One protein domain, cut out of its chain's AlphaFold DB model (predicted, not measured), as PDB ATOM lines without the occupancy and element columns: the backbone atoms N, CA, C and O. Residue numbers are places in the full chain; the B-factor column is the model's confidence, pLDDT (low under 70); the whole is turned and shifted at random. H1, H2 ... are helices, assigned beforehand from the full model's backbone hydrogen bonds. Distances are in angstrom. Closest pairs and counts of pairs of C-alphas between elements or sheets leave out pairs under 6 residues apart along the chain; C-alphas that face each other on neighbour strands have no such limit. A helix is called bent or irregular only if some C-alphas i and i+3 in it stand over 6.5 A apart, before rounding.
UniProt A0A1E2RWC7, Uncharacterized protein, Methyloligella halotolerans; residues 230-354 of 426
ATOM      1  N   GLU A 230       1.522  13.522   8.999       97.19
ATOM      2  CA  GLU A 230       1.696  14.743   9.796       97.19
ATOM      3  C   GLU A 230       1.023  15.953   9.126       97.19
ATOM      4  O   GLU A 230       0.242  16.658   9.760       97.19
ATOM      5  N   LEU A 231       1.276  16.166   7.831       97.44
ATOM      6  CA  LEU A 231       0.694  17.270   7.065       97.44
ATOM      7  C   LEU A 231      -0.831  17.146   6.917       97.44
ATOM      8  O   LEU A 231      -1.522  18.157   6.970       97.44
ATOM      9  N   ASP A 232      -1.372  15.931   6.769       95.50
ATOM     10  CA  ASP A 232      -2.824  15.699   6.777       95.50
ATOM     11  C   ASP A 232      -3.443  16.070   8.131       95.50
ATOM     12  O   ASP A 232      -4.461  16.759   8.176       95.50
ATOM     13  N   ALA A 233      -2.812  15.676   9.242       93.81
ATOM     14  CA  ALA A 233      -3.276  16.055  10.574       93.81
ATOM     15  C   ALA A 233      -3.306  17.583  10.750       93.81
ATOM     16  O   ALA A 233      -4.326  18.122  11.175       93.81
ATOM     17  N   LEU A 234      -2.239  18.278  10.336       94.88
ATOM     18  CA  LEU A 234      -2.173  19.743  10.355       94.88
ATOM     19  C   LEU A 234      -3.217  20.390   9.433       94.88
ATOM     20  O   LEU A 234      -3.800  21.406   9.787       94.88
ATOM     21  N   ALA A 235      -3.500  19.802   8.270       94.56
ATOM     22  CA  ALA A 235      -4.521  20.314   7.359       94.56
ATOM     23  C   ALA A 235      -5.955  20.141   7.888       94.56
ATOM     24  O   ALA A 235      -6.826  20.932   7.539       94.56
ATOM     25  N   ASN A 236      -6.220  19.108   8.694       90.75
ATOM     26  CA  ASN A 236      -7.541  18.883   9.294       90.75
ATOM     27  C   ASN A 236      -7.805  19.798  10.497       90.75
ATOM     28  O   ASN A 236      -8.956  20.145  10.761       90.75
ATOM     29  N   GLU A 237      -6.751  20.183  11.213       89.12
ATOM     30  CA  GLU A 237      -6.803  21.086  12.363       89.12
ATOM     31  C   GLU A 237      -5.763  22.205  12.189       89.12
ATOM     32  O   GLU A 237      -4.757  22.234  12.903       89.12
ATOM     33  N   PRO A 238      -5.959  23.116  11.215       89.88
ATOM     34  CA  PRO A 238      -4.958  24.121  10.897       89.88
ATOM     35  C   PRO A 238      -4.816  25.124  12.042       89.88
ATOM     36  O   PRO A 238      -5.711  25.924  12.321       89.88
ATOM     37  N   GLU A 239      -3.656  25.112  12.692       88.19
ATOM     38  CA  GLU A 239      -3.252  26.195  13.581       88.19
ATOM     39  C   GLU A 239      -2.717  27.376  12.751       88.19
ATOM     40  O   GLU A 239      -1.941  27.158  11.814       88.19
ATOM     41  N   PRO A 240      -3.105  28.630  13.062       86.69
ATOM     42  CA  PRO A 240      -2.568  29.795  12.370       86.69
ATOM     43  C   PRO A 240      -1.050  29.902  12.551       86.69
ATOM     44  O   PRO A 240      -0.561  29.986  13.677       86.69
ATOM     45  N   ILE A 241      -0.330  29.982  11.434       89.81
ATOM     46  CA  ILE A 241       1.109  30.264  11.379       89.81
ATOM     47  C   ILE A 241       1.363  31.547  10.583       89.81
ATOM     48  O   ILE A 241       0.509  32.008   9.823       89.81
ATOM     49  N   SER A 242       2.528  32.160  10.766       90.69
ATOM     50  CA  SER A 242       2.941  33.323   9.977       90.69
ATOM     51  C   SER A 242       3.320  32.930   8.546       90.69
ATOM     52  O   SER A 242       3.703  31.790   8.266       90.69
ATOM     53  N   TRP A 243       3.275  33.892   7.620       91.69
ATOM     54  CA  TRP A 243       3.763  33.651   6.262       91.69
ATOM     55  C   TRP A 243       5.271  33.369   6.253       91.69
ATOM     56  O   TRP A 243       5.723  32.497   5.523       91.69
ATOM     57  N   GLN A 244       6.043  34.017   7.131       92.06
ATOM     58  CA  GLN A 244       7.468  33.720   7.303       92.06
ATOM     59  C   GLN A 244       7.723  32.245   7.675       92.06
ATOM     60  O   GLN A 244       8.685  31.650   7.188       92.06
ATOM     61  N   GLU A 245       6.885  31.649   8.527       93.12
ATOM     62  CA  GLU A 245       6.956  30.216   8.846       93.12
ATOM     63  C   GLU A 245       6.565  29.361   7.636       93.12
ATOM     64  O   GLU A 245       7.259  28.391   7.332       93.12
ATOM     65  N   CYS A 246       5.540  29.756   6.870       93.88
ATOM     66  CA  CYS A 246       5.198  29.081   5.613       93.88
ATOM     67  C   CYS A 246       6.367  29.088   4.620       93.88
ATOM     68  O   CYS A 246       6.696  28.045   4.061       93.88
ATOM     69  N   GLU A 247       7.016  30.238   4.421       94.50
ATOM     70  CA  GLU A 247       8.181  30.381   3.539       94.50
ATOM     71  C   GLU A 247       9.354  29.504   3.983       94.50
ATOM     72  O   GLU A 247      10.057  28.941   3.144       94.50
ATOM     73  N   ALA A 248       9.577  29.395   5.294       95.50
ATOM     74  CA  ALA A 248      10.686  28.633   5.847       95.50
ATOM     75  C   ALA A 248      10.433  27.118   5.848       95.50
ATOM     76  O   ALA A 248      11.374  26.352   5.631       95.50
ATOM     77  N   GLU A 249       9.195  26.685   6.103       94.81
ATOM     78  CA  GLU A 249       8.892  25.291   6.443       94.81
ATOM     79  C   GLU A 249       7.968  24.578   5.449       94.81
ATOM     80  O   GLU A 249       8.142  23.379   5.240       94.81
ATOM     81  N   LEU A 250       7.012  25.275   4.820       95.31
ATOM     82  CA  LEU A 250       5.999  24.653   3.953       95.31
ATOM     83  C   LEU A 250       6.266  24.843   2.462       95.31
ATOM     84  O   LEU A 250       6.192  23.873   1.713       95.31
ATOM     85  N   LEU A 251       6.599  26.057   2.013       96.25
ATOM     86  CA  LEU A 251       6.854  26.315   0.591       96.25
ATOM     87  C   LEU A 251       7.974  25.432   0.012       96.25
ATOM     88  O   LEU A 251       7.775  24.913  -1.084       96.25
ATOM     89  N   PRO A 252       9.092  25.157   0.721       97.25
ATOM     90  CA  PRO A 252      10.113  24.240   0.213       97.25
ATOM     91  C   PRO A 252       9.608  22.806   0.008       97.25
ATOM     92  O   PRO A 252      10.202  22.052  -0.761       97.25
ATOM     93  N   LEU A 253       8.531  22.406   0.695       97.50
ATOM     94  CA  LEU A 253       7.948  21.073   0.552       97.50
ATOM     95  C   LEU A 253       7.123  20.931  -0.730       97.50
ATOM     96  O   LEU A 253       6.963  19.805  -1.191       97.50
ATOM     97  N   LEU A 254       6.646  22.029  -1.332       97.38
ATOM     98  CA  LEU A 254       5.955  21.998  -2.630       97.38
ATOM     99  C   LEU A 254       6.869  21.501  -3.759       97.38
ATOM    100  O   LEU A 254       6.392  20.876  -4.698       97.38
ATOM    101  N   ASP A 255       8.179  21.729  -3.626       95.94
ATOM    102  CA  ASP A 255       9.214  21.280  -4.566       95.94
ATOM    103  C   ASP A 255       9.857  19.943  -4.138       95.94
ATOM    104  O   ASP A 255      10.928  19.560  -4.617       95.94
ATOM    105  N   HIS A 256       9.253  19.228  -3.183       95.69
ATOM    106  CA  HIS A 256       9.785  17.952  -2.723       95.69
ATOM    107  C   HIS A 256       9.600  16.864  -3.794       95.69
ATOM    108  O   HIS A 256       8.501  16.647  -4.294       95.69
ATOM    109  N   ALA A 257      10.658  16.093  -4.072       93.12
ATOM    110  CA  ALA A 257      10.650  15.068  -5.122       93.12
ATOM    111  C   ALA A 257       9.566  13.985  -4.934       93.12
ATOM    112  O   ALA A 257       9.085  13.401  -5.902       93.12
ATOM    113  N   HIS A 258       9.190  13.693  -3.683       92.44
ATOM    114  CA  HIS A 258       8.132  12.731  -3.368       92.44
ATOM    115  C   HIS A 258       6.730  13.381  -3.408       92.44
ATOM    116  O   HIS A 258       6.463  14.248  -2.567       92.44
ATOM    117  N   PRO A 259       5.796  12.897  -4.255       92.12
ATOM    118  CA  PRO A 259       4.506  13.553  -4.506       92.12
ATOM    119  C   PRO A 259       3.609  13.647  -3.267       92.12
ATOM    120  O   PRO A 259       2.948  14.658  -3.065       92.12
ATOM    121  N   MET A 260       3.616  12.641  -2.382       94.94
ATOM    122  CA  MET A 260       2.826  12.690  -1.136       94.94
ATOM    123  C   MET A 260       3.213  13.852  -0.206       94.94
ATOM    124  O   MET A 260       2.331  14.434   0.423       94.94
ATOM    125  N   ILE A 261       4.505  14.209  -0.121       96.62
ATOM    126  CA  ILE A 261       4.952  15.352   0.694       96.62
ATOM    127  C   ILE A 261       4.497  16.653   0.040       96.62
ATOM    128  O   ILE A 261       3.898  17.489   0.713       96.62
ATOM    129  N   ALA A 262       4.740  16.791  -1.264       96.19
ATOM    130  CA  ALA A 262       4.372  17.975  -2.028       96.19
ATOM    131  C   ALA A 262       2.859  18.240  -1.953       96.19
ATOM    132  O   ALA A 262       2.421  19.319  -1.550       96.19
ATOM    133  N   ALA A 263       2.052  17.210  -2.208       96.75
ATOM    134  CA  ALA A 263       0.602  17.266  -2.082       96.75
ATOM    135  C   ALA A 263       0.142  17.501  -0.633       96.75
ATOM    136  O   ALA A 263      -0.745  18.313  -0.393       96.75
ATOM    137  N   GLY A 264       0.754  16.847   0.360       97.62
ATOM    138  CA  GLY A 264       0.439  17.091   1.771       97.62
ATOM    139  C   GLY A 264       0.657  18.554   2.171       97.62
ATOM    140  O   GLY A 264      -0.196  19.148   2.829       97.62
ATOM    141  N   ALA A 265       1.759  19.157   1.717       97.94
ATOM    142  CA  ALA A 265       2.079  20.554   1.981       97.94
ATOM    143  C   ALA A 265       1.100  21.499   1.276       97.94
ATOM    144  O   ALA A 265       0.584  22.422   1.906       97.94
ATOM    145  N   ALA A 266       0.775  21.231   0.008       98.00
ATOM    146  CA  ALA A 266      -0.228  21.989  -0.734       98.00
ATOM    147  C   ALA A 266      -1.606  21.934  -0.064       98.00
ATOM    148  O   ALA A 266      -2.268  22.964   0.067       98.00
ATOM    149  N   ARG A 267      -2.018  20.762   0.433       97.81
ATOM    150  CA  ARG A 267      -3.265  20.619   1.189       97.81
ATOM    151  C   ARG A 267      -3.247  21.427   2.482       97.81
ATOM    152  O   ARG A 267      -4.225  22.114   2.767       97.81
ATOM    153  N   TYR A 268      -2.163  21.381   3.253       97.19
ATOM    154  CA  TYR A 268      -2.078  22.175   4.479       97.19
ATOM    155  C   TYR A 268      -2.107  23.682   4.184       97.19
ATOM    156  O   TYR A 268      -2.857  24.419   4.820       97.19
ATOM    157  N   LEU A 269      -1.396  24.136   3.149       96.62
ATOM    158  CA  LEU A 269      -1.469  25.523   2.681       96.62
ATOM    159  C   LEU A 269      -2.893  25.912   2.267       96.62
ATOM    160  O   LEU A 269      -3.365  26.970   2.668       96.62
ATOM    161  N   GLY A 270      -3.612  25.046   1.549       96.31
ATOM    162  CA  GLY A 270      -5.027  25.261   1.228       96.31
ATOM    163  C   GLY A 270      -5.878  25.503   2.477       96.31
ATOM    164  O   GLY A 270      -6.638  26.470   2.522       96.31
ATOM    165  N   ALA A 271      -5.692  24.685   3.518       95.69
ATOM    166  CA  ALA A 271      -6.406  24.827   4.789       95.69
ATOM    167  C   ALA A 271      -6.074  26.148   5.509       95.69
ATOM    168  O   ALA A 271      -6.973  26.823   6.013       95.69
ATOM    169  N   LEU A 272      -4.809  26.581   5.487       94.00
ATOM    170  CA  LEU A 272      -4.401  27.889   6.017       94.00
ATOM    171  C   LEU A 272      -5.053  29.051   5.247       94.00
ATOM    172  O   LEU A 272      -5.518  30.017   5.851       94.00
ATOM    173  N   PHE A 273      -5.154  28.946   3.918       93.69
ATOM    174  CA  PHE A 273      -5.858  29.931   3.090       93.69
ATOM    175  C   PHE A 273      -7.379  29.945   3.327       93.69
ATOM    176  O   PHE A 273      -8.013  30.968   3.041       93.69
ATOM    177  N   ALA A 274      -7.977  28.855   3.820       92.75
ATOM    178  CA  ALA A 274      -9.409  28.776   4.108       92.75
ATOM    179  C   ALA A 274      -9.806  29.544   5.378       92.75
ATOM    180  O   ALA A 274     -10.793  30.280   5.356       92.75
ATOM    181  N   GLU A 275      -9.046  29.398   6.468       82.69
ATOM    182  CA  GLU A 275      -9.452  29.888   7.797       82.69
ATOM    183  C   GLU A 275      -9.341  31.411   7.963       82.69
ATOM    184  O   GLU A 275     -10.232  32.037   8.534       82.69
ATOM    185  N   ALA A 276      -8.284  32.033   7.447       68.12
ATOM    186  CA  ALA A 276      -8.197  33.468   7.171       68.12
ATOM    187  C   ALA A 276      -6.800  33.747   6.596       68.12
ATOM    188  O   ALA A 276      -5.809  33.409   7.242       68.12
ATOM    189  N   PRO A 277      -6.697  34.383   5.415       64.50
ATOM    190  CA  PRO A 277      -5.416  34.652   4.763       64.50
ATOM    191  C   PRO A 277      -4.550  35.508   5.679       64.50
ATOM    192  O   PRO A 277      -5.103  36.443   6.245       64.50
ATOM    193  N   PHE A 278      -3.251  35.201   5.781       72.94
ATOM    194  CA  PHE A 278      -2.198  35.910   6.528       72.94
ATOM    195  C   PHE A 278      -2.438  37.435   6.606       72.94
ATOM    196  O   PHE A 278      -1.897  38.192   5.799       72.94
ATOM    197  N   PRO A 279      -3.273  37.928   7.543       57.50
ATOM    198  CA  PRO A 279      -3.960  39.205   7.328       57.50
ATOM    199  C   PRO A 279      -3.077  40.397   7.695       57.50
ATOM    200  O   PRO A 279      -3.361  41.526   7.301       57.50
ATOM    201  N   ASP A 280      -1.991  40.117   8.413       65.25
ATOM    202  CA  ASP A 280      -1.007  41.081   8.886       65.25
ATOM    203  C   ASP A 280       0.337  40.976   8.137       65.25
ATOM    204  O   ASP A 280       1.283  41.679   8.496       65.25
ATOM    205  N   ASP A 281       0.449  40.121   7.110       77.69
ATOM    206  CA  ASP A 281       1.692  39.955   6.349       77.69
ATOM    207  C   ASP A 281       1.561  40.494   4.918       77.69
ATOM    208  O   ASP A 281       1.067  39.825   4.015       77.69
ATOM    209  N   GLU A 282       2.052  41.718   4.698       79.88
ATOM    210  CA  GLU A 282       2.075  42.371   3.379       79.88
ATOM    211  C   GLU A 282       2.881  41.596   2.318       79.88
ATOM    212  O   GLU A 282       2.800  41.929   1.134       79.88
ATOM    213  N   LYS A 283       3.692  40.605   2.714       85.31
ATOM    214  CA  LYS A 283       4.462  39.770   1.784       85.31
ATOM    215  C   LYS A 283       3.722  38.512   1.353       85.31
ATOM    216  O   LYS A 283       4.138  37.910   0.363       85.31
ATOM    217  N   ALA A 284       2.677  38.107   2.073       90.00
ATOM    218  CA  ALA A 284       1.911  36.930   1.702       90.00
ATOM    219  C   ALA A 284       1.198  37.176   0.358       90.00
ATOM    220  O   ALA A 284       0.554  38.217   0.189       90.00
ATOM    221  N   PRO A 285       1.299  36.250  -0.612       91.88
ATOM    222  CA  PRO A 285       0.578  36.365  -1.865       91.88
ATOM    223  C   PRO A 285      -0.925  36.278  -1.604       91.88
ATOM    224  O   PRO A 285      -1.388  35.568  -0.705       91.88
ATOM    225  N   GLY A 286      -1.705  36.988  -2.417       92.06
ATOM    226  CA  GLY A 286      -3.139  36.755  -2.463       92.06
ATOM    227  C   GLY A 286      -3.447  35.361  -3.014       92.06
ATOM    228  O   GLY A 286      -2.599  34.677  -3.589       92.06
ATOM    229  N   LEU A 287      -4.694  34.925  -2.821       94.75
ATOM    230  CA  LEU A 287      -5.156  33.637  -3.340       94.75
ATOM    231  C   LEU A 287      -4.992  33.512  -4.873       94.75
ATOM    232  O   LEU A 287      -4.494  32.470  -5.292       94.75
ATOM    233  N   PRO A 288      -5.347  34.519  -5.708       95.94
ATOM    234  CA  PRO A 288      -5.098  34.437  -7.148       95.94
ATOM    235  C   PRO A 288      -3.615  34.217  -7.465       95.94
ATOM    236  O   PRO A 288      -3.276  33.311  -8.216       95.94
ATOM    237  N   GLU A 289      -2.722  35.002  -6.853       95.62
ATOM    238  CA  GLU A 289      -1.280  34.914  -7.096       95.62
ATOM    239  C   GLU A 289      -0.710  33.551  -6.689       95.62
ATOM    240  O   GLU A 289       0.176  33.028  -7.360       95.62
ATOM    241  N   PHE A 290      -1.225  32.961  -5.608       96.44
ATOM    242  CA  PHE A 290      -0.783  31.647  -5.153       96.44
ATOM    243  C   PHE A 290      -1.294  30.504  -6.044       96.44
ATOM    244  O   PHE A 290      -0.554  29.560  -6.312       96.44
ATOM    245  N   LEU A 291      -2.529  30.588  -6.550       97.62
ATOM    246  CA  LEU A 291      -3.046  29.617  -7.523       97.62
ATOM    247  C   LEU A 291      -2.229  29.634  -8.819       97.62
ATOM    248  O   LEU A 291      -1.930  28.569  -9.362       97.62
ATOM    249  N   GLU A 292      -1.837  30.821  -9.285       97.44
ATOM    250  CA  GLU A 292      -0.935  30.959 -10.429       97.44
ATOM    251  C   GLU A 292       0.437  30.345 -10.137       97.44
ATOM    252  O   GLU A 292       0.941  29.565 -10.943       97.44
ATOM    253  N   ASP A 293       1.028  30.612  -8.966       96.25
ATOM    254  CA  ASP A 293       2.305  30.002  -8.570       96.25
ATOM    255  C   ASP A 293       2.253  28.466  -8.605       96.25
ATOM    256  O   ASP A 293       3.160  27.832  -9.148       96.25
ATOM    257  N   LEU A 294       1.167  27.861  -8.105       96.62
ATOM    258  CA  LEU A 294       0.956  26.412  -8.181       96.62
ATOM    259  C   LEU A 294       0.835  25.920  -9.631       96.62
ATOM    260  O   LEU A 294       1.450  24.913  -9.985       96.62
ATOM    261  N   ALA A 295       0.098  26.634 -10.487       95.75
ATOM    262  CA  ALA A 295      -0.050  26.279 -11.900       95.75
ATOM    263  C   ALA A 295       1.257  26.422 -12.699       95.75
ATOM    264  O   ALA A 295       1.442  25.716 -13.691       95.75
ATOM    265  N   GLN A 296       2.200  27.258 -12.254       94.62
ATOM    266  CA  GLN A 296       3.521  27.381 -12.880       94.62
ATOM    267  C   GLN A 296       4.510  26.277 -12.472       94.62
ATOM    268  O   GLN A 296       5.558  26.135 -13.111       94.62
ATOM    269  N   ARG A 297       4.207  25.455 -11.455       93.56
ATOM    270  CA  ARG A 297       5.094  24.357 -11.032       93.56
ATOM    271  C   ARG A 297       5.280  23.338 -12.163       93.56
ATOM    272  O   ARG A 297       4.347  23.027 -12.906       93.56
ATOM    273  N   SER A 298       6.509  22.853 -12.341       88.00
ATOM    274  CA  SER A 298       6.857  21.884 -13.397       88.00
ATOM    275  C   SER A 298       6.737  20.427 -12.961       88.00
ATOM    276  O   SER A 298       6.702  19.551 -13.819       88.00
ATOM    277  N   GLU A 299       6.708  20.177 -11.654       91.12
ATOM    278  CA  GLU A 299       6.591  18.850 -11.052       91.12
ATOM    279  C   GLU A 299       5.349  18.804 -10.168       91.12
ATOM    280  O   GLU A 299       5.039  19.778  -9.477       91.12
ATOM    281  N   HIS A 300       4.652  17.670 -10.191       92.50
ATOM    282  CA  HIS A 300       3.474  17.363  -9.380       92.50
ATOM    283  C   HIS A 300       2.338  18.376  -9.525       92.50
ATOM    284  O   HIS A 300       1.487  18.458  -8.641       92.50
ATOM    285  N   ARG A 301       2.299  19.163 -10.608       95.25
ATOM    286  CA  ARG A 301       1.425  20.339 -10.743       95.25
ATOM    287  C   ARG A 301      -0.025  19.983 -10.456       95.25
ATOM    288  O   ARG A 301      -0.675  20.635  -9.642       95.25
ATOM    289  N   ARG A 302      -0.524  18.927 -11.103       95.56
ATOM    290  CA  ARG A 302      -1.908  18.474 -10.915       95.56
ATOM    291  C   ARG A 302      -2.144  18.053  -9.465       95.56
ATOM    292  O   ARG A 302      -3.050  18.578  -8.824       95.56
ATOM    293  N   SER A 303      -1.262  17.229  -8.904       95.38
ATOM    294  CA  SER A 303      -1.368  16.792  -7.509       95.38
ATOM    295  C   SER A 303      -1.344  17.959  -6.519       95.38
ATOM    296  O   SER A 303      -2.116  17.950  -5.563       95.38
ATOM    297  N   LEU A 304      -0.514  18.979  -6.749       97.31
ATOM    298  CA  LEU A 304      -0.447  20.193  -5.934       97.31
ATOM    299  C   LEU A 304      -1.757  20.985  -5.998       97.31
ATOM    300  O   LEU A 304      -2.313  21.334  -4.957       97.31
ATOM    301  N   CYS A 305      -2.279  21.240  -7.199       97.44
ATOM    302  CA  CYS A 305      -3.526  21.983  -7.384       97.44
ATOM    303  C   CYS A 305      -4.727  21.237  -6.784       97.44
ATOM    304  O   CYS A 305      -5.521  21.838  -6.059       97.44
ATOM    305  N   GLY A 306      -4.846  19.927  -7.027       96.75
ATOM    306  CA  GLY A 306      -5.900  19.096  -6.435       96.75
ATOM    307  C   GLY A 306      -5.817  19.071  -4.908       96.75
ATOM    308  O   GLY A 306      -6.807  19.306  -4.213       96.75
ATOM    309  N   ALA A 307      -4.614  18.893  -4.367       97.44
ATOM    310  CA  ALA A 307      -4.378  18.924  -2.932       97.44
ATOM    311  C   ALA A 307      -4.705  20.278  -2.292       97.44
ATOM    312  O   ALA A 307      -5.354  20.321  -1.247       97.44
ATOM    313  N   PHE A 308      -4.297  21.382  -2.917       97.88
ATOM    314  CA  PHE A 308      -4.598  22.722  -2.428       97.88
ATOM    315  C   PHE A 308      -6.107  22.979  -2.393       97.88
ATOM    316  O   PHE A 308      -6.620  23.427  -1.369       97.88
ATOM    317  N   ILE A 309      -6.838  22.609  -3.455       97.62
ATOM    318  CA  ILE A 309      -8.308  22.677  -3.481       97.62
ATOM    319  C   ILE A 309      -8.898  21.857  -2.334       97.62
ATOM    320  O   ILE A 309      -9.765  22.357  -1.623       97.62
ATOM    321  N   ARG A 310      -8.405  20.631  -2.103       96.12
ATOM    322  CA  ARG A 310      -8.858  19.784  -0.987       96.12
ATOM    323  C   ARG A 310      -8.709  20.466   0.369       96.12
ATOM    324  O   ARG A 310      -9.565  20.278   1.225       96.12
ATOM    325  N   GLY A 311      -7.608  21.182   0.579       96.19
ATOM    326  CA  GLY A 311      -7.360  21.923   1.814       96.19
ATOM    327  C   GLY A 311      -8.239  23.161   1.946       96.19
ATOM    328  O   GLY A 311      -8.775  23.426   3.015       96.19
ATOM    329  N   LEU A 312      -8.396  23.904   0.850       95.38
ATOM    330  CA  LEU A 312      -9.169  25.141   0.812       95.38
ATOM    331  C   LEU A 312     -10.677  24.901   0.990       95.38
ATOM    332  O   LEU A 312     -11.399  25.728   1.548       95.38
ATOM    333  N   ASP A 313     -11.167  23.780   0.471       93.00
ATOM    334  CA  ASP A 313     -12.583  23.468   0.369       93.00
ATOM    335  C   ASP A 313     -13.163  22.852   1.650       93.00
ATOM    336  O   ASP A 313     -13.268  21.636   1.809       93.00
ATOM    337  N   THR A 314     -13.628  23.715   2.553       81.75
ATOM    338  CA  THR A 314     -14.295  23.313   3.805       81.75
ATOM    339  C   THR A 314     -15.752  22.865   3.618       81.75
ATOM    340  O   THR A 314     -16.348  22.300   4.537       81.75
ATOM    341  N   GLU A 315     -16.340  23.094   2.436       84.31
ATOM    342  CA  GLU A 315     -17.748  22.800   2.126       84.31
ATOM    343  C   GLU A 315     -17.938  21.612   1.167       84.31
ATOM    344  O   GLU A 315     -19.076  21.307   0.800       84.31
ATOM    345  N   CYS A 316     -16.860  20.922   0.781       86.06
ATOM    346  CA  CYS A 316     -16.882  19.807  -0.173       86.06
ATOM    347  C   CYS A 316     -17.486  20.182  -1.546       86.06
ATOM    348  O   CYS A 316     -18.257  19.404  -2.110       86.06
ATOM    349  N   ARG A 317     -17.184  21.377  -2.075       91.06
ATOM    350  CA  ARG A 317     -17.614  21.851  -3.408       91.06
ATOM    351  C   ARG A 317     -16.508  21.853  -4.469       91.06
ATOM    352  O   ARG A 317     -16.779  22.206  -5.615       91.06
ATOM    353  N   GLY A 318     -15.266  21.532  -4.110       93.88
ATOM    354  CA  GLY A 318     -14.117  21.517  -5.014       93.88
ATOM    355  C   GLY A 318     -13.881  22.861  -5.710       93.88
ATOM    356  O   GLY A 318     -13.839  23.909  -5.063       93.88
ATOM    357  N   LEU A 319     -13.793  22.843  -7.046       97.00
ATOM    358  CA  LEU A 319     -13.691  24.059  -7.871       97.00
ATOM    359  C   LEU A 319     -14.865  25.028  -7.654       97.00
ATOM    360  O   LEU A 319     -14.687  26.235  -7.798       97.00
ATOM    361  N   GLY A 320     -16.035  24.553  -7.215       96.31
ATOM    362  CA  GLY A 320     -17.156  25.420  -6.848       96.31
ATOM    363  C   GLY A 320     -16.844  26.357  -5.678       96.31
ATOM    364  O   GLY A 320     -17.383  27.467  -5.619       96.31
ATOM    365  N   THR A 321     -15.942  25.959  -4.774       95.44
ATOM    366  CA  THR A 321     -15.431  26.849  -3.723       95.44
ATOM    367  C   THR A 321     -14.564  27.954  -4.319       95.44
ATOM    368  O   THR A 321     -14.788  29.111  -3.977       95.44
ATOM    369  N   LEU A 322     -13.680  27.654  -5.280       96.19
ATOM    370  CA  LEU A 322     -12.902  28.683  -5.987       96.19
ATOM    371  C   LEU A 322     -13.797  29.634  -6.794       96.19
ATOM    372  O   LEU A 322     -13.673  30.849  -6.676       96.19
ATOM    373  N   ALA A 323     -14.752  29.096  -7.555       96.19
ATOM    374  CA  ALA A 323     -15.643  29.871  -8.419       96.19
ATOM    375  C   ALA A 323     -16.520  30.886  -7.665       96.19
ATOM    376  O   ALA A 323     -17.008  31.855  -8.246       96.19
ATOM    377  N   THR A 324     -16.762  30.645  -6.374       95.00
ATOM    378  CA  THR A 324     -17.593  31.508  -5.523       95.00
ATOM    379  C   THR A 324     -16.790  32.282  -4.480       95.00
ATOM    380  O   THR A 324     -17.380  33.067  -3.729       95.00
ATOM    381  N   ASP A 325     -15.464  32.114  -4.437       93.56
ATOM    382  CA  ASP A 325     -14.610  32.808  -3.478       93.56
ATOM    383  C   ASP A 325     -14.536  34.311  -3.819       93.56
ATOM    384  O   ASP A 325     -14.132  34.693  -4.923       93.56
ATOM    385  N   PRO A 326     -14.890  35.214  -2.886       93.00
ATOM    386  CA  PRO A 326     -14.872  36.652  -3.144       93.00
ATOM    387  C   PRO A 326     -13.472  37.214  -3.433       93.00
ATOM    388  O   PRO A 326     -13.378  38.323  -3.961       93.00
ATOM    389  N   ARG A 327     -12.395  36.488  -3.109       92.62
ATOM    390  CA  ARG A 327     -11.006  36.865  -3.422       92.62
ATOM    391  C   ARG A 327     -10.649  36.631  -4.894       92.62
ATOM    392  O   ARG A 327      -9.652  37.175  -5.354       92.62
ATOM    393  N   LEU A 328     -11.464  35.871  -5.631       94.62
ATOM    394  CA  LEU A 328     -11.210  35.431  -7.008       94.62
ATOM    395  C   LEU A 328     -12.113  36.118  -8.051       94.62
ATOM    396  O   LEU A 328     -12.237  35.647  -9.172       94.62
ATOM    397  N   GLN A 329     -12.718  37.271  -7.736       88.31
ATOM    398  CA  GLN A 329     -13.687  37.946  -8.628       88.31
ATOM    399  C   GLN A 329     -13.169  38.292 -10.036       88.31
ATOM    400  O   GLN A 329     -13.976  38.450 -10.949       88.31
ATOM    401  N   ALA A 330     -11.857  38.471 -10.203       91.94
ATOM    402  CA  ALA A 330     -11.221  38.767 -11.490       91.94
ATOM    403  C   ALA A 330     -10.339  37.616 -12.007       91.94
ATOM    404  O   ALA A 330      -9.642  37.793 -13.002       91.94
ATOM    405  N   PHE A 331     -10.335  36.479 -11.310       96.56
ATOM    406  CA  PHE A 331      -9.544  35.308 -11.657       96.56
ATOM    407  C   PHE A 331     -10.303  34.458 -12.678       96.56
ATOM    408  O   PHE A 331     -11.478  34.145 -12.472       96.56
ATOM    409  N   ASP A 332      -9.645  34.103 -13.779       97.62
ATOM    410  CA  ASP A 332     -10.236  33.256 -14.813       97.62
ATOM    411  C   ASP A 332     -10.023  31.785 -14.449       97.62
ATOM    412  O   ASP A 332      -8.989  31.188 -14.750       97.62
ATOM    413  N   LEU A 333     -10.999  31.218 -13.736       97.88
ATOM    414  CA  LEU A 333     -10.917  29.840 -13.261       97.88
ATOM    415  C   LEU A 333     -10.818  28.837 -14.418       97.88
ATOM    416  O   LEU A 333     -10.075  27.864 -14.307       97.88
ATOM    417  N   ASP A 334     -11.534  29.076 -15.516       97.81
ATOM    418  CA  ASP A 334     -11.563  28.161 -16.657       97.81
ATOM    419  C   ASP A 334     -10.200  28.113 -17.351       97.81
ATOM    420  O   ASP A 334      -9.696  27.028 -17.655       97.81
ATOM    421  N   GLU A 335      -9.580  29.276 -17.573       97.44
ATOM    422  CA  GLU A 335      -8.223  29.337 -18.127       97.44
ATOM    423  C   GLU A 335      -7.192  28.731 -17.172       97.44
ATOM    424  O   GLU A 335      -6.329  27.973 -17.618       97.44
ATOM    425  N   TRP A 336      -7.317  28.966 -15.863       97.94
ATOM    426  CA  TRP A 336      -6.424  28.357 -14.878       97.94
ATOM    427  C   TRP A 336      -6.519  26.824 -14.872       97.94
ATOM    428  O   TRP A 336      -5.498  26.137 -14.880       97.94
ATOM    429  N   VAL A 337      -7.728  26.249 -14.930       98.06
ATOM    430  CA  VAL A 337      -7.899  24.787 -15.025       98.06
ATOM    431  C   VAL A 337      -7.240  24.246 -16.296       98.06
ATOM    432  O   VAL A 337      -6.549  23.224 -16.256       98.06
ATOM    433  N   VAL A 338      -7.422  24.931 -17.425       96.50
ATOM    434  CA  VAL A 338      -6.779  24.578 -18.697       96.50
ATOM    435  C   VAL A 338      -5.255  24.629 -18.585       96.50
ATOM    436  O   VAL A 338      -4.574  23.721 -19.067       96.50
ATOM    437  N   GLU A 339      -4.706  25.630 -17.905       96.06
ATOM    438  CA  GLU A 339      -3.272  25.749 -17.664       96.06
ATOM    439  C   GLU A 339      -2.725  24.621 -16.779       96.06
ATOM    440  O   GLU A 339      -1.695  24.019 -17.110       96.06
ATOM    441  N   VAL A 340      -3.434  24.245 -15.712       96.62
ATOM    442  CA  VAL A 340      -3.056  23.106 -14.861       96.62
ATOM    443  C   VAL A 340      -3.044  21.797 -15.659       96.62
ATOM    444  O   VAL A 340      -2.126  20.985 -15.520       96.62
ATOM    445  N   LEU A 341      -4.010  21.604 -16.562       95.25
ATOM    446  CA  LEU A 341      -4.102  20.413 -17.417       95.25
ATOM    447  C   LEU A 341      -3.173  20.439 -18.643       95.25
ATOM    448  O   LEU A 341      -3.059  19.422 -19.340       95.25
ATOM    449  N   SER A 342      -2.518  21.568 -18.927       91.38
ATOM    450  CA  SER A 342      -1.730  21.764 -20.152       91.38
ATOM    451  C   SER A 342      -0.476  20.890 -20.224       91.38
ATOM    452  O   SER A 342      -0.107  20.449 -21.312       91.38
ATOM    453  N   LEU A 343       0.152  20.576 -19.085       84.81
ATOM    454  CA  LEU A 343       1.264  19.628 -19.055       84.81
ATOM    455  C   LEU A 343       0.761  18.208 -19.224       84.81
ATOM    456  O   LEU A 343      -0.248  17.822 -18.637       84.81
ATOM    457  N   ASP A 344       1.496  17.427 -20.006       81.25
ATOM    458  CA  ASP A 344       1.286  15.992 -20.138       81.25
ATOM    459  C   ASP A 344       1.954  15.260 -18.969       81.25
ATOM    460  O   ASP A 344       3.040  14.700 -19.081       81.25
ATOM    461  N   GLU A 345       1.328  15.386 -17.802       83.00
ATOM    462  CA  GLU A 345       1.754  14.780 -16.546       83.00
ATOM    463  C   GLU A 345       0.772  13.673 -16.151       83.00
ATOM    464  O   GLU A 345      -0.446  13.880 -16.153       83.00
ATOM    465  N   GLU A 346       1.297  12.500 -15.800       81.75
ATOM    466  CA  GLU A 346       0.515  11.458 -15.143       81.75
ATOM    467  C   GLU A 346       0.336  11.834 -13.671       81.75
ATOM    468  O   GLU A 346       1.305  12.122 -12.969       81.75
ATOM    469  N   GLU A 347      -0.910  11.862 -13.203       87.19
ATOM    470  CA  GLU A 347      -1.212  12.198 -11.818       87.19
ATOM    471  C   GLU A 347      -1.257  10.909 -10.982       87.19
ATOM    472  O   GLU A 347      -2.171  10.101 -11.177       87.19
ATOM    473  N   PRO A 348      -0.299  10.683 -10.064       87.06
ATOM    474  CA  PRO A 348      -0.292   9.473  -9.258       87.06
ATOM    475  C   PRO A 348      -1.492   9.449  -8.308       87.06
ATOM    476  O   PRO A 348      -1.941  10.480  -7.804       87.06
ATOM    477  N   PHE A 349      -1.976   8.249  -7.990       89.44
ATOM    478  CA  PHE A 349      -2.912   8.089  -6.885       89.44
ATOM    479  C   PHE A 349      -2.208   8.417  -5.559       89.44
ATOM    480  O   PHE A 349      -1.216   7.781  -5.196       89.44
ATOM    481  N   LEU A 350      -2.742   9.386  -4.814       93.00
ATOM    482  CA  LEU A 350      -2.228   9.797  -3.510       93.00
ATOM    483  C   LEU A 350      -3.329   9.622  -2.454       93.00
ATOM    484  O   LEU A 350      -4.415  10.166  -2.614       93.00
ATOM    485  N   PRO A 351      -3.090   8.883  -1.359       91.25
ATOM    486  CA  PRO A 351      -4.150   8.527  -0.411       91.25
ATOM    487  C   PRO A 351      -4.631   9.687   0.468       91.25
ATOM    488  O   PRO A 351      -5.716   9.615   1.040       91.25
ATOM    489  N   ASN A 352      -3.824  10.739   0.598       86.88
ATOM    490  CA  ASN A 352      -4.082  11.886   1.464       86.88
ATOM    491  C   ASN A 352      -4.745  13.065   0.741       86.88
ATOM    492  O   ASN A 352      -5.058  14.070   1.380       86.88
ATOM    493  N   VAL A 353      -4.930  12.995  -0.577       92.56
ATOM    494  CA  VAL A 353      -5.498  14.085  -1.376       92.56
ATOM    495  C   VAL A 353      -6.352  13.523  -2.501       92.56
ATOM    496  O   VAL A 353      -6.265  12.350  -2.844       92.56
ATOM    497  N   GLN A 354      -7.188  14.371  -3.081       91.75
ATOM    498  CA  GLN A 354      -7.941  14.013  -4.267       91.75
ATOM    499  C   GLN A 354      -7.193  14.514  -5.505       91.75
ATOM    500  O   GLN A 354      -6.662  15.626  -5.503       91.75
TER     501      GLN A 354
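What this domain is: This is residues 230 to 354 of the 426 residues of an uncharacterized protein of Methyloligella halotolerans (UniProt A0A1E2RWC7). Two helices, H3 and H5, lie side by side as the core of a rounded helical body, with H1 and H2 packed on H3, and H4 and H7 packed on residues 301 to 305 of H5. H6 meets the other end of H5, and a tail with no named element, residues 343 to 354, follows H7. The printed part has 125 residues with seven named helices, H1 to H7 in order, and no named strand: all helix. It is compact, with a radius of gyration of the C-alphas of 13.4 A and spans of 38 by 33 by 26 A.

Where its parts are: H1 takes residues 230 to 236, from C-alpha 230 at (1.696, 14.743, 9.796). H2 is residues 243 to 254, 14.8 A long and only just irregular: C-alphas 248 and 251 are 6.9 A apart. H3, residues 259 to 275, is 24.8 A long. H4 is residues 287 to 296, H5 residues 301 to 312, 16.4 A long, and H6 residues 319 to 324. H7, residues 333 to 342, ends with C-alpha 342 at (-1.730, 21.764, -20.152).

How they stand to each other: H5 is the hub, touching four helices. It touches H3, closest C-alphas Gly 270 and Gly 311 at 4.1 A. H1 touches H3, closest C-alphas Ala 235 and Tyr 268 at 4.2 A. H2 and H3 form a hairpin, at a shallow tilt of 32 degrees, only just short of steep. H4, H5 and H7 form an up-and-down bundle, each running against the one before; C-alphas Ala 295 and Val 340, the closest of H4 and H7, are 5.3 A apart. H6 only just touches H5, with 3 pairs of C-alphas within 8 A, the closest Ile 309 and Leu 319 at 7.1 A. Every O i to N i+4 pair is within hydrogen-bond range in H1 and H3 to H7, but 4 of 8 in H2.

The domain as a whole: The C-alphas farthest apart, of Asp 280 and Asp 344, are 38.4 A apart. The printed part has no cut; the link from H3 to H4 is long. The model's pLDDT is under 70 at residues 276 to 277 and 279 to 280.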